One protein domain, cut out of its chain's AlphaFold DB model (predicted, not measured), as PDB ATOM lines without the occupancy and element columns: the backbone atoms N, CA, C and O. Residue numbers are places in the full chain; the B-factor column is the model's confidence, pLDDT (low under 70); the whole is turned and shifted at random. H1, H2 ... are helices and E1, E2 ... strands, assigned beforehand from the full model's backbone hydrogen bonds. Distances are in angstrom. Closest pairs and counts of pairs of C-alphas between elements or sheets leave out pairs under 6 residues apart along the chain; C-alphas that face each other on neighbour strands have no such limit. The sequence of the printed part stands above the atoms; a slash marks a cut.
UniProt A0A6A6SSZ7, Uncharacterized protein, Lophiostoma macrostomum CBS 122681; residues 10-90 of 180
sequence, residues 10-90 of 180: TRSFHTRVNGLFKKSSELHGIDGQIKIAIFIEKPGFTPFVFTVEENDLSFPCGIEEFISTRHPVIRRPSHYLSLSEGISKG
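AT A GLANCE: This is residues 10 to 90 of the 180 residues of an uncharacterized protein of Lophiostoma macrostomum CBS 122681 (UniProt A0A6A6SSZ7). A small antiparallel hairpin, E1 and E2, lies in the middle, with the long helix H1 running alongside it and the short helix H2 beyond it on the side away from H1. After H2 the backbone comes back past E2, where residues 73 to 74 pair with residues 48 to 49 of E2, and leads on to the short helix H3, residues 83 to 88, whose centre is the farthest of the five elements from the mean of all C-alphas, at 15.7 A. The printed part has 81 residues with three named helices and two named strands, in the order H1, E1, E2, H2, H3, and is mostly helix. It is compact, with a radius of gyration of the C-alphas of 12.8 A, and rounded, spanning 31 by 28 by 27 A.

HOW THE PARTS SIT: E1, residues 37 to 40, and E2, residues 48 to 51, form an antiparallel hairpin at 175 degrees; N 38 and O 50 are within hydrogen-bond range at 2.8 A, as are N 48 and O 40 at 2.9 A. Residues 48 to 49 of E2 also pair with residues 73 to 74, parallel. The closest C-alphas of E2 and H1, residues 10 to 30, are those of Phe 21 and Phe 50, 6.5 A apart. Those of H1 and E1 are Val 17 and Ile 40, 7.8 A apart. H2, residues 63 to 70, is apart from H1 and E1. H3, residues 83 to 88, is apart from H1, H2, E1 and E2. In H1, H2 and H3 every O i to N i+4 pair is within hydrogen-bond range.

IN THESE COORDINATES: H1 is 30.6 A long, from C-alpha 10 at (126.948, 74.218, -23.784) to C-alpha 30 at (126.069, 66.419, 5.748). E1 measures 10.2 A, E2 10.3 A, H2 10.1 A and H3 8.7 A, the last ending with C-alpha 88 at (150.844, 76.084, -5.310).

THE WHOLE: The C-alphas of Asp 31 and Gly 44 are the two farthest apart, at 35.1 A. The printed part has no cut. The links E2 to H2 and H2 to H3 are long. The mean pLDDT of the printed part is 79.9, and it is under 70 at residues 54 to 59, 61 to 62, 77 to 86 and 88 to 90.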
ATOM      1  N   THR A  10     125.677  73.919 -24.466       87.62
ATOM      2  CA  THR A  10     126.948  74.218 -23.784       87.62
ATOM      3  C   THR A  10     126.719  74.946 -22.466       87.62
ATOM      4  O   THR A  10     127.221  74.524 -21.426       87.62
ATOM      5  N   ARG A  11     125.883  75.990 -22.470       88.06
ATOM      6  CA  ARG A  11     125.498  76.696 -21.241       88.06
ATOM      7  C   ARG A  11     124.818  75.745 -20.261       88.06
ATOM      8  O   ARG A  11     125.165  75.726 -19.087       88.06
ATOM      9  N   SER A  12     123.885  74.928 -20.751       89.94
ATOM     10  CA  SER A  12     123.158  73.969 -19.912       89.94
ATOM     11  C   SER A  12     124.083  72.917 -19.312       89.94
ATOM     12  O   SER A  12     123.917  72.568 -18.147       89.94
ATOM     13  N   PHE A  13     125.060  72.438 -20.084       90.06
ATOM     14  CA  PHE A  13     126.094  71.527 -19.615       90.06
ATOM     15  C   PHE A  13     126.866  72.150 -18.450       90.06
ATOM     16  O   PHE A  13     126.826  71.601 -17.355       90.06
ATOM     17  N   HIS A  14     127.439  73.347 -18.617       88.44
ATOM     18  CA  HIS A  14     128.155  74.024 -17.530       88.44
ATOM     19  C   HIS A  14     127.282  74.281 -16.299       88.44
ATOM     20  O   HIS A  14     127.712  74.035 -15.174       88.44
ATOM     21  N   THR A  15     126.040  74.737 -16.483       89.56
ATOM     22  CA  THR A  15     125.119  74.963 -15.361       89.56
ATOM     23  C   THR A  15     124.826  73.666 -14.603       89.56
ATOM     24  O   THR A  15     124.789  73.678 -13.374       89.56
ATOM     25  N   ARG A  16     124.647  72.540 -15.306       92.62
ATOM     26  CA  ARG A  16     124.395  71.236 -14.676       92.62
ATOM     27  C   ARG A  16     125.633  70.666 -13.999       92.62
ATOM     28  O   ARG A  16     125.495  70.165 -12.892       92.62
ATOM     29  N   VAL A  17     126.808  70.791 -14.616       92.31
ATOM     30  CA  VAL A  17     128.098  70.419 -14.013       92.31
ATOM     31  C   VAL A  17     128.287  71.161 -12.688       92.31
ATOM     32  O   VAL A  17     128.492  70.537 -11.652       92.31
ATOM     33  N   ASN A  18     128.100  72.483 -12.688       90.50
ATOM     34  CA  ASN A  18     128.215  73.291 -11.472       90.50
ATOM     35  C   ASN A  18     127.174  72.900 -10.415       90.50
ATOM     36  O   ASN A  18     127.496  72.805  -9.233       90.50
ATOM     37  N   GLY A  19     125.925  72.665 -10.828       91.81
ATOM     38  CA  GLY A  19     124.866  72.220  -9.923       91.81
ATOM     39  C   GLY A  19     125.149  70.850  -9.306       91.81
ATOM     40  O   GLY A  19     124.856  70.645  -8.132       91.81
ATOM     41  N   LEU A  20     125.745  69.934 -10.073       94.00
ATOM     42  CA  LEU A  20     126.156  68.621  -9.589       94.00
ATOM     43  C   LEU A  20     127.252  68.761  -8.532       94.00
ATOM     44  O   LEU A  20     127.074  68.278  -7.422       94.00
ATOM     45  N   PHE A  21     128.313  69.512  -8.829       92.12
ATOM     46  CA  PHE A  21     129.410  69.746  -7.885       92.12
ATOM     47  C   PHE A  21     128.945  70.434  -6.601       92.12
ATOM     48  O   PHE A  21     129.386  70.072  -5.512       92.12
ATOM     49  N   LYS A  22     127.999  71.378  -6.702       90.19
ATOM     50  CA  LYS A  22     127.395  72.008  -5.525       90.19
ATOM     51  C   LYS A  22     126.686  70.980  -4.641       90.19
ATOM     52  O   LYS A  22     126.942  70.933  -3.446       90.19
ATOM     53  N   LYS A  23     125.844  70.128  -5.229       92.94
ATOM     54  CA  LYS A  23     125.127  69.082  -4.484       92.94
ATOM     55  C   LYS A  23     126.063  68.057  -3.864       92.94
ATOM     56  O   LYS A  23     125.821  67.610  -2.754       92.94
ATOM     57  N   SER A  24     127.128  67.688  -4.565       91.69
ATOM     58  CA  SER A  24     128.143  66.778  -4.037       91.69
ATOM     59  C   SER A  24     128.866  67.381  -2.839       91.69
ATOM     60  O   SER A  24     129.059  66.699  -1.841       91.69
ATOM     61  N   SER A  25     129.184  68.675  -2.899       88.50
ATOM     62  CA  SER A  25     129.720  69.395  -1.744       88.50
ATOM     63  C   SER A  25     128.728  69.457  -0.583       88.50
ATOM     64  O   SER A  25     129.145  69.301   0.556       88.50
ATOM     65  N   GLU A  26     127.443  69.703  -0.852       90.12
ATOM     66  CA  GLU A  26     126.397  69.720   0.178       90.12
ATOM     67  C   GLU A  26     126.242  68.335   0.827       90.12
ATOM     68  O   GLU A  26     126.147  68.246   2.044       90.12
ATOM     69  N   LEU A  27     126.289  67.256   0.037       89.62
ATOM     70  CA  LEU A  27     126.185  65.881   0.529       89.62
ATOM     71  C   LEU A  27     127.349  65.505   1.450       89.62
ATOM     72  O   LEU A  27     127.119  64.981   2.533       89.62
ATOM     73  N   HIS A  28     128.581  65.813   1.050       88.94
ATOM     74  CA  HIS A  28     129.736  65.611   1.921       88.94
ATOM     75  C   HIS A  28     129.676  66.521   3.164       88.94
ATOM     76  O   HIS A  28     130.106  66.129   4.240       88.94
ATOM     77  N   GLY A  29     129.101  67.723   3.055       84.62
ATOM     78  CA  GLY A  29     128.878  68.595   4.211       84.62
ATOM     79  C   GLY A  29     127.891  68.027   5.243       84.62
ATOM     80  O   GLY A  29     127.965  68.406   6.408       84.62
ATOM     81  N   ILE A  30     126.982  67.131   4.836       89.62
ATOM     82  CA  ILE A  30     126.069  66.419   5.748       89.62
ATOM     83  C   ILE A  30     126.807  65.295   6.484       89.62
ATOM     84  O   ILE A  30     126.592  65.106   7.679       89.62
ATOM     85  N   ASP A  31     127.668  64.562   5.778       86.50
ATOM     86  CA  ASP A  31     128.476  63.484   6.343       86.50
ATOM     87  C   ASP A  31     129.895  63.514   5.758       86.50
ATOM     88  O   ASP A  31     130.141  63.103   4.619       86.50
ATOM     89  N   GLY A  32     130.838  63.986   6.579       82.50
ATOM     90  CA  GLY A  32     132.246  64.130   6.209       82.50
ATOM     91  C   GLY A  32     132.976  62.803   5.974       82.50
ATOM     92  O   GLY A  32     134.097  62.811   5.472       82.50
ATOM     93  N   GLN A  33     132.363  61.658   6.298       83.69
ATOM     94  CA  GLN A  33     132.913  60.342   5.958       83.69
ATOM     95  C   GLN A  33     132.650  59.964   4.493       83.69
ATOM     96  O   GLN A  33     133.328  59.091   3.944       83.69
ATOM     97  N   ILE A  34     131.686  60.615   3.830       85.12
ATOM     98  CA  ILE A  34     131.333  60.295   2.447       85.12
ATOM     99  C   ILE A  34     132.409  60.833   1.508       85.12
ATOM    100  O   ILE A  34     132.511  62.033   1.256       85.12
ATOM    101  N   LYS A  35     133.175  59.930   0.899       85.75
ATOM    102  CA  LYS A  35     134.115  60.280  -0.168       85.75
ATOM    103  C   LYS A  35     133.396  60.301  -1.515       85.75
ATOM    104  O   LYS A  35     132.802  59.310  -1.930       85.75
ATOM    105  N   ILE A  36     133.457  61.434  -2.209       88.00
ATOM    106  CA  ILE A  36     132.790  61.653  -3.496       88.00
ATOM    107  C   ILE A  36     133.823  62.087  -4.526       88.00
ATOM    108  O   ILE A  36     134.532  63.074  -4.322       88.00
ATOM    109  N   ALA A  37     133.842  61.389  -5.657       89.00
ATOM    110  CA  ALA A  37     134.596  61.771  -6.839       89.00
ATOM    111  C   ALA A  37     133.690  61.720  -8.071       89.00
ATOM    112  O   ALA A  37     132.938  60.766  -8.259       89.00
ATOM    113  N   ILE A  38     133.732  62.762  -8.900       90.62
ATOM    114  CA  ILE A  38     132.905  62.889 -10.100       90.62
ATOM    115  C   ILE A  38     133.783  63.303 -11.268       90.62
ATOM    116  O   ILE A  38     134.448  64.337 -11.214       90.62
ATOM    117  N   PHE A  39     133.697  62.527 -12.344       90.38
ATOM    118  CA  PHE A  39     134.371  62.769 -13.611       90.38
ATOM    119  C   PHE A  39     133.317  63.013 -14.676       90.38
ATOM    120  O   PHE A  39     132.385  62.226 -14.838       90.38
ATOM    121  N   ILE A  40     133.441  64.129 -15.383       91.12
ATOM    122  CA  ILE A  40     132.519  64.487 -16.451       91.12
ATOM    123  C   ILE A  40     133.337  64.723 -17.703       91.12
ATOM    124  O   ILE A  40     134.016  65.744 -17.843       91.12
ATOM    125  N   GLU A  41     133.223  63.777 -18.621       90.00
ATOM    126  CA  GLU A  41     133.848  63.844 -19.928       90.00
ATOM    127  C   GLU A  41     132.823  64.206 -20.993       90.00
ATOM    128  O   GLU A  41     131.678  63.748 -20.998       90.00
ATOM    129  N   LYS A  42     133.256  65.052 -21.923       87.12
ATOM    130  CA  LYS A  42     132.519  65.355 -23.139       87.12
ATOM    131  C   LYS A  42     133.528  65.374 -24.287       87.12
ATOM    132  O   LYS A  42     134.529  66.081 -24.170       87.12
ATOM    133  N   PRO A  43     133.285  64.649 -25.393       87.12
ATOM    134  CA  PRO A  43     134.197  64.640 -26.532       87.12
ATOM    135  C   PRO A  43     134.530  66.060 -27.003       87.12
ATOM    136  O   PRO A  43     133.630  66.883 -27.184       87.12
ATOM    137  N   GLY A  44     135.823  66.349 -27.171       83.94
ATOM    138  CA  GLY A  44     136.323  67.667 -27.584       83.94
ATOM    139  C   GLY A  44     136.353  68.738 -26.485       83.94
ATOM    140  O   GLY A  44     136.636  69.893 -26.787       83.94
ATOM    141  N   PHE A  45     136.065  68.390 -25.228       84.50
ATOM    142  CA  PHE A  45     136.166  69.296 -24.081       84.50
ATOM    143  C   PHE A  45     137.148  68.745 -23.051       84.50
ATOM    144  O   PHE A  45     137.261  67.535 -22.862       84.50
ATOM    145  N   THR A  46     137.812  69.652 -22.336       84.56
ATOM    146  CA  THR A  46     138.593  69.299 -21.152       84.56
ATOM    147  C   THR A  46     137.674  68.670 -20.097       84.56
ATOM    148  O   THR A  46     136.618  69.250 -19.809       84.56
ATOM    149  N   PRO A  47     138.030  67.511 -19.515       87.62
ATOM    150  CA  PRO A  47     137.211  66.873 -18.492       87.62
ATOM    151  C   PRO A  47     137.035  67.761 -17.261       87.62
ATOM    152  O   PRO A  47     137.940  68.507 -16.882       87.62
ATOM    153  N   PHE A  48     135.880  67.656 -16.608       87.44
ATOM    154  CA  PHE A  48     135.631  68.294 -15.317       87.44
ATOM    155  C   PHE A  48     135.723  67.258 -14.212       87.44
ATOM    156  O   PHE A  48     135.098  66.202 -14.303       87.44
ATOM    157  N   VAL A  49     136.467  67.590 -13.161       88.56
ATOM    158  CA  VAL A  49     136.685  66.692 -12.028       88.56
ATOM    159  C   VAL A  49     136.317  67.394 -10.732       88.56
ATOM    160  O   VAL A  49     136.730  68.528 -10.488       88.56
ATOM    161  N   PHE A  50     135.548  66.703  -9.901       87.81
ATOM    162  CA  PHE A  50     135.256  67.082  -8.525       87.81
ATOM    163  C   PHE A  50     135.706  65.955  -7.604       87.81
ATOM    164  O   PHE A  50     135.385  64.797  -7.855       87.81
ATOM    165  N   THR A  51     136.429  66.299  -6.545       86.94
ATOM    166  CA  THR A  51     136.813  65.379  -5.469       86.94
ATOM    167  C   THR A  51     136.744  66.125  -4.142       86.94
ATOM    168  O   THR A  51     137.029  67.324  -4.099       86.94
ATOM    169  N   VAL A  52     136.329  65.423  -3.090       81.56
ATOM    170  CA  VAL A  52     136.254  65.936  -1.708       81.56
ATOM    171  C   VAL A  52     137.518  65.654  -0.896       81.56
ATOM    172  O   VAL A  52     137.595  66.043   0.260       81.56
ATOM    173  N   GLU A  53     138.499  64.953  -1.464       75.06
ATOM    174  CA  GLU A  53     139.733  64.633  -0.748       75.06
ATOM    175  C   GLU A  53     140.645  65.868  -0.624       75.06
ATOM    176  O   GLU A  53     141.033  66.469  -1.632       75.06
ATOM    177  N   GLU A  54     140.947  66.250   0.623       62.19
ATOM    178  CA  GLU A  54     141.735  67.443   0.985       62.19
ATOM    179  C   GLU A  54     143.242  67.192   1.005       62.19
ATOM    180  O   GLU A  54     144.018  68.070   0.623       62.19
ATOM    181  N   ASN A  55     143.647  66.011   1.479       56.53
ATOM    182  CA  ASN A  55     145.025  65.797   1.909       56.53
ATOM    183  C   ASN A  55     145.916  65.207   0.824       56.53
ATOM    184  O   ASN A  55     147.079  65.572   0.797       56.53
ATOM    185  N   ASP A  56     145.372  64.423  -0.106       57.53
ATOM    186  CA  ASP A  56     146.090  63.872  -1.256       57.53
ATOM    187  C   ASP A  56     145.089  63.624  -2.394       57.53
ATOM    188  O   ASP A  56     143.885  63.691  -2.178       57.53
ATOM    189  N   LEU A  57     145.541  63.410  -3.628       64.19
ATOM    190  CA  LEU A  57     144.694  62.984  -4.752       64.19
ATOM    191  C   LEU A  57     144.716  61.448  -4.845       64.19
ATOM    192  O   LEU A  57     144.891  60.883  -5.917       64.19
ATOM    193  N   SER A  58     144.600  60.749  -3.718       65.44
ATOM    194  CA  SER A  58     144.716  59.284  -3.681       65.44
ATOM    195  C   SER A  58     143.399  58.583  -4.034       65.44
ATOM    196  O   SER A  58     143.366  57.421  -4.453       65.44
ATOM    197  N   PHE A  59     142.298  59.314  -3.887       66.00
ATOM    198  CA  PHE A  59     140.937  58.880  -4.076       66.00
ATOM    199  C   PHE A  59     140.251  59.683  -5.198       66.00
ATOM    200  O   PHE A  59     140.130  60.915  -5.138       66.00
ATOM    201  N   PRO A  60     139.692  58.993  -6.203       72.88
ATOM    202  CA  PRO A  60     139.761  57.553  -6.434       72.88
ATOM    203  C   PRO A  60     141.124  57.156  -7.018       72.88
ATOM    204  O   PRO A  60     141.834  57.988  -7.581       72.88
ATOM    205  N   CYS A  61     141.478  55.876  -6.899       69.69
ATOM    206  CA  CYS A  61     142.749  55.355  -7.405       69.69
ATOM    207  C   CYS A  61     142.967  55.737  -8.884       69.69
ATOM    208  O   CYS A  61     142.039  55.651  -9.691       69.69
ATOM    209  N   GLY A  62     144.184  56.171  -9.232       69.75
ATOM    210  CA  GLY A  62     144.561  56.543 -10.603       69.75
ATOM    211  C   GLY A  62     144.163  57.960 -11.031       69.75
ATOM    212  O   GLY A  62     144.409  58.350 -12.173       69.75
ATOM    213  N   ILE A  63     143.579  58.773 -10.143       79.88
ATOM    214  CA  ILE A  63     143.224  60.158 -10.481       79.88
ATOM    215  C   ILE A  63     144.452  61.025 -10.791       79.88
ATOM    216  O   ILE A  63     144.360  61.911 -11.635       79.88
ATOM    217  N   GLU A  64     145.610  60.762 -10.186       75.06
ATOM    218  CA  GLU A  64     146.857  61.471 -10.507       75.06
ATOM    219  C   GLU A  64     147.323  61.205 -11.944       75.06
ATOM    220  O   GLU A  64     147.671  62.142 -12.668       75.06
ATOM    221  N   GLU A  65     147.257  59.948 -12.394       79.88
ATOM    222  CA  GLU A  65     147.556  59.557 -13.777       79.88
ATOM    223  C   GLU A  65     146.555  60.206 -14.742       79.88
ATOM    224  O   GLU A  65     146.940  60.785 -15.762       79.88
ATOM    225  N   PHE A  66     145.269  60.201 -14.381       79.25
ATOM    226  CA  PHE A  66     144.222  60.868 -15.147       79.25
ATOM    227  C   PHE A  66     144.457  62.381 -15.256       79.25
ATOM    228  O   PHE A  66     144.352  62.950 -16.346       79.25
ATOM    229  N   ILE A  67     144.802  63.042 -14.146       80.50
ATOM    230  CA  ILE A  67     145.077  64.481 -14.109       80.50
ATOM    231  C   ILE A  67     146.292  64.816 -14.973       80.50
ATOM    232  O   ILE A  67     146.240  65.764 -15.760       80.50
ATOM    233  N   SER A  68     147.348  64.013 -14.861       79.75
ATOM    234  CA  SER A  68     148.587  64.185 -15.619       79.75
ATOM    235  C   SER A  68     148.372  63.984 -17.119       79.75
ATOM    236  O   SER A  68     148.934  64.720 -17.921       79.75
ATOM    237  N   THR A  69     147.515  63.035 -17.505       82.88
ATOM    238  CA  THR A  69     147.284  62.676 -18.912       82.88
ATOM    239  C   THR A  69     146.275  63.593 -19.604       82.88
ATOM    240  O   THR A  69     146.421  63.919 -20.781       82.88
ATOM    241  N   ARG A  70     145.197  63.972 -18.907       79.12
ATOM    242  CA  ARG A  70     144.035  64.652 -19.511       79.12
ATOM    243  C   ARG A  70     143.921  66.130 -19.149       79.12
ATOM    244  O   ARG A  70     143.054  66.803 -19.706       79.12
ATOM    245  N   HIS A  71     144.753  66.620 -18.228       79.62
ATOM    246  CA  HIS A  71     144.749  67.998 -17.728       79.62
ATOM    247  C   HIS A  71     143.336  68.540 -17.423       79.62
ATOM    248  O   HIS A  71     142.912  69.550 -17.991       79.62
ATOM    249  N   PRO A  72     142.564  67.862 -16.556       80.94
ATOM    250  CA  PRO A  72     141.181  68.210 -16.283       80.94
ATOM    251  C   PRO A  72     141.044  69.538 -15.533       80.94
ATOM    252  O   PRO A  72     141.920  69.969 -14.781       80.94
ATOM    253  N   VAL A  73     139.867  70.151 -15.652       78.62
ATOM    254  CA  VAL A  73     139.472  71.284 -14.815       78.62
ATOM    255  C   VAL A  73     138.990  70.755 -13.467       78.62
ATOM    256  O   VAL A  73     137.858  70.281 -13.334       78.62
ATOM    257  N   ILE A  74     139.847  70.877 -12.455       78.75
ATOM    258  CA  ILE A  74     139.547  70.464 -11.081       78.75
ATOM    259  C   ILE A  74     138.716  71.550 -10.385       78.75
ATOM    260  O   ILE A  74     139.126  72.709 -10.280       78.75
ATOM    261  N   ARG A  75     137.534  71.176  -9.892       77.12
ATOM    262  CA  ARG A  75     136.634  72.027  -9.108       77.12
ATOM    263  C   ARG A  75     136.498  71.440  -7.707       77.12
ATOM    264  O   ARG A  75     135.779  70.469  -7.513       77.12
ATOM    265  N   ARG A  76     137.170  72.064  -6.740       72.88
ATOM    266  CA  ARG A  76     137.004  71.802  -5.304       72.88
ATOM    267  C   ARG A  76     136.195  72.940  -4.671       72.88
ATOM    268  O   ARG A  76     136.346  74.085  -5.114       72.88
ATOM    269  N   PRO A  77     135.315  72.672  -3.694       67.12
ATOM    270  CA  PRO A  77     134.693  73.742  -2.920       67.12
ATOM    271  C   PRO A  77     135.766  74.525  -2.145       67.12
ATOM    272  O   PRO A  77     136.810  73.981  -1.802       67.12
ATOM    273  N   SER A  78     135.532  75.817  -1.904       60.03
ATOM    274  CA  SER A  78     136.521  76.755  -1.340       60.03
ATOM    275  C   SER A  78     137.062  76.360   0.033       60.03
ATOM    276  O   SER A  78     138.171  76.747   0.379       60.03
ATOM    277  N   HIS A  79     136.289  75.595   0.795       58.91
ATOM    278  CA  HIS A  79     136.640  75.072   2.112       58.91
ATOM    279  C   HIS A  79     137.528  73.817   2.073       58.91
ATOM    280  O   HIS A  79     138.096  73.497   3.104       58.91
ATOM    281  N   TYR A  80     137.719  73.186   0.905       54.78
ATOM    282  CA  TYR A  80     138.609  72.021   0.704       54.78
ATOM    283  C   TYR A  80     139.937  72.384   0.029       54.78
ATOM    284  O   TYR A  80     140.700  71.505  -0.366       54.78
ATOM    285  N   LEU A  81     140.204  73.676  -0.194       60.22
ATOM    286  CA  LEU A  81     141.516  74.104  -0.668       60.22
ATOM    287  C   LEU A  81     142.463  74.083   0.526       60.22
ATOM    288  O   LEU A  81     142.420  74.980   1.369       60.22
ATOM    289  N   SER A  82     143.319  73.065   0.585       61.94
ATOM    290  CA  SER A  82     144.402  73.046   1.560       61.94
ATOM    291  C   SER A  82     145.300  74.270   1.354       61.94
ATOM    292  O   SER A  82     145.435  74.809   0.249       61.94
ATOM    293  N   LEU A  83     145.920  74.744   2.434       62.75
ATOM    294  CA  LEU A  83     146.773  75.931   2.392       62.75
ATOM    295  C   LEU A  83     147.958  75.730   1.425       62.75
ATOM    296  O   LEU A  83     148.309  76.645   0.682       62.75
ATOM    297  N   SER A  84     148.501  74.509   1.353       67.69
ATOM    298  CA  SER A  84     149.529  74.105   0.384       67.69
ATOM    299  C   SER A  84     149.028  74.164  -1.063       67.69
ATOM    300  O   SER A  84     149.715  74.711  -1.929       67.69
ATOM    301  N   GLU A  85     147.812  73.687  -1.341       65.19
ATOM    302  CA  GLU A  85     147.201  73.794  -2.667       65.19
ATOM    303  C   GLU A  85     146.954  75.263  -3.048       65.19
ATOM    304  O   GLU A  85     147.238  75.676  -4.177       65.19
ATOM    305  N   GLY A  86     146.485  76.075  -2.097       66.81
ATOM    306  CA  GLY A  86     146.299  77.514  -2.263       66.81
ATOM    307  C   GLY A  86     147.591  78.229  -2.655       66.81
ATOM    308  O   GLY A  86     147.575  79.045  -3.579       66.81
ATOM    309  N   ILE A  87     148.710  77.876  -2.016       71.25
ATOM    310  CA  ILE A  87     150.038  78.411  -2.342       71.25
ATOM    311  C   ILE A  87     150.487  77.950  -3.729       71.25
ATOM    312  O   ILE A  87     150.842  78.782  -4.562       71.25
ATOM    313  N   SER A  88     150.403  76.647  -4.023       69.94
ATOM    314  CA  SER A  88     150.844  76.084  -5.310       69.94
ATOM    315  C   SER A  88     150.134  76.705  -6.522       69.94
ATOM    316  O   SER A  88     150.722  76.851  -7.591       69.94
ATOM    317  N   LYS A  89     148.872  77.122  -6.353       68.00
ATOM    318  CA  LYS A  89     148.049  77.749  -7.398       68.00
ATOM    319  C   LYS A  89     148.097  79.281  -7.378       68.00
ATOM    320  O   LYS A  89     147.318  79.909  -8.094       68.00
ATOM    321  N   GLY A  90     148.953  79.884  -6.547       66.81
ATOM    322  CA  GLY A  90     149.102  81.338  -6.425       66.81
ATOM    323  C   GLY A  90     147.872  82.053  -5.855       66.81
ATOM    324  O   GLY A  90     147.685  83.243  -6.092       66.81
TER     325      GLY A  90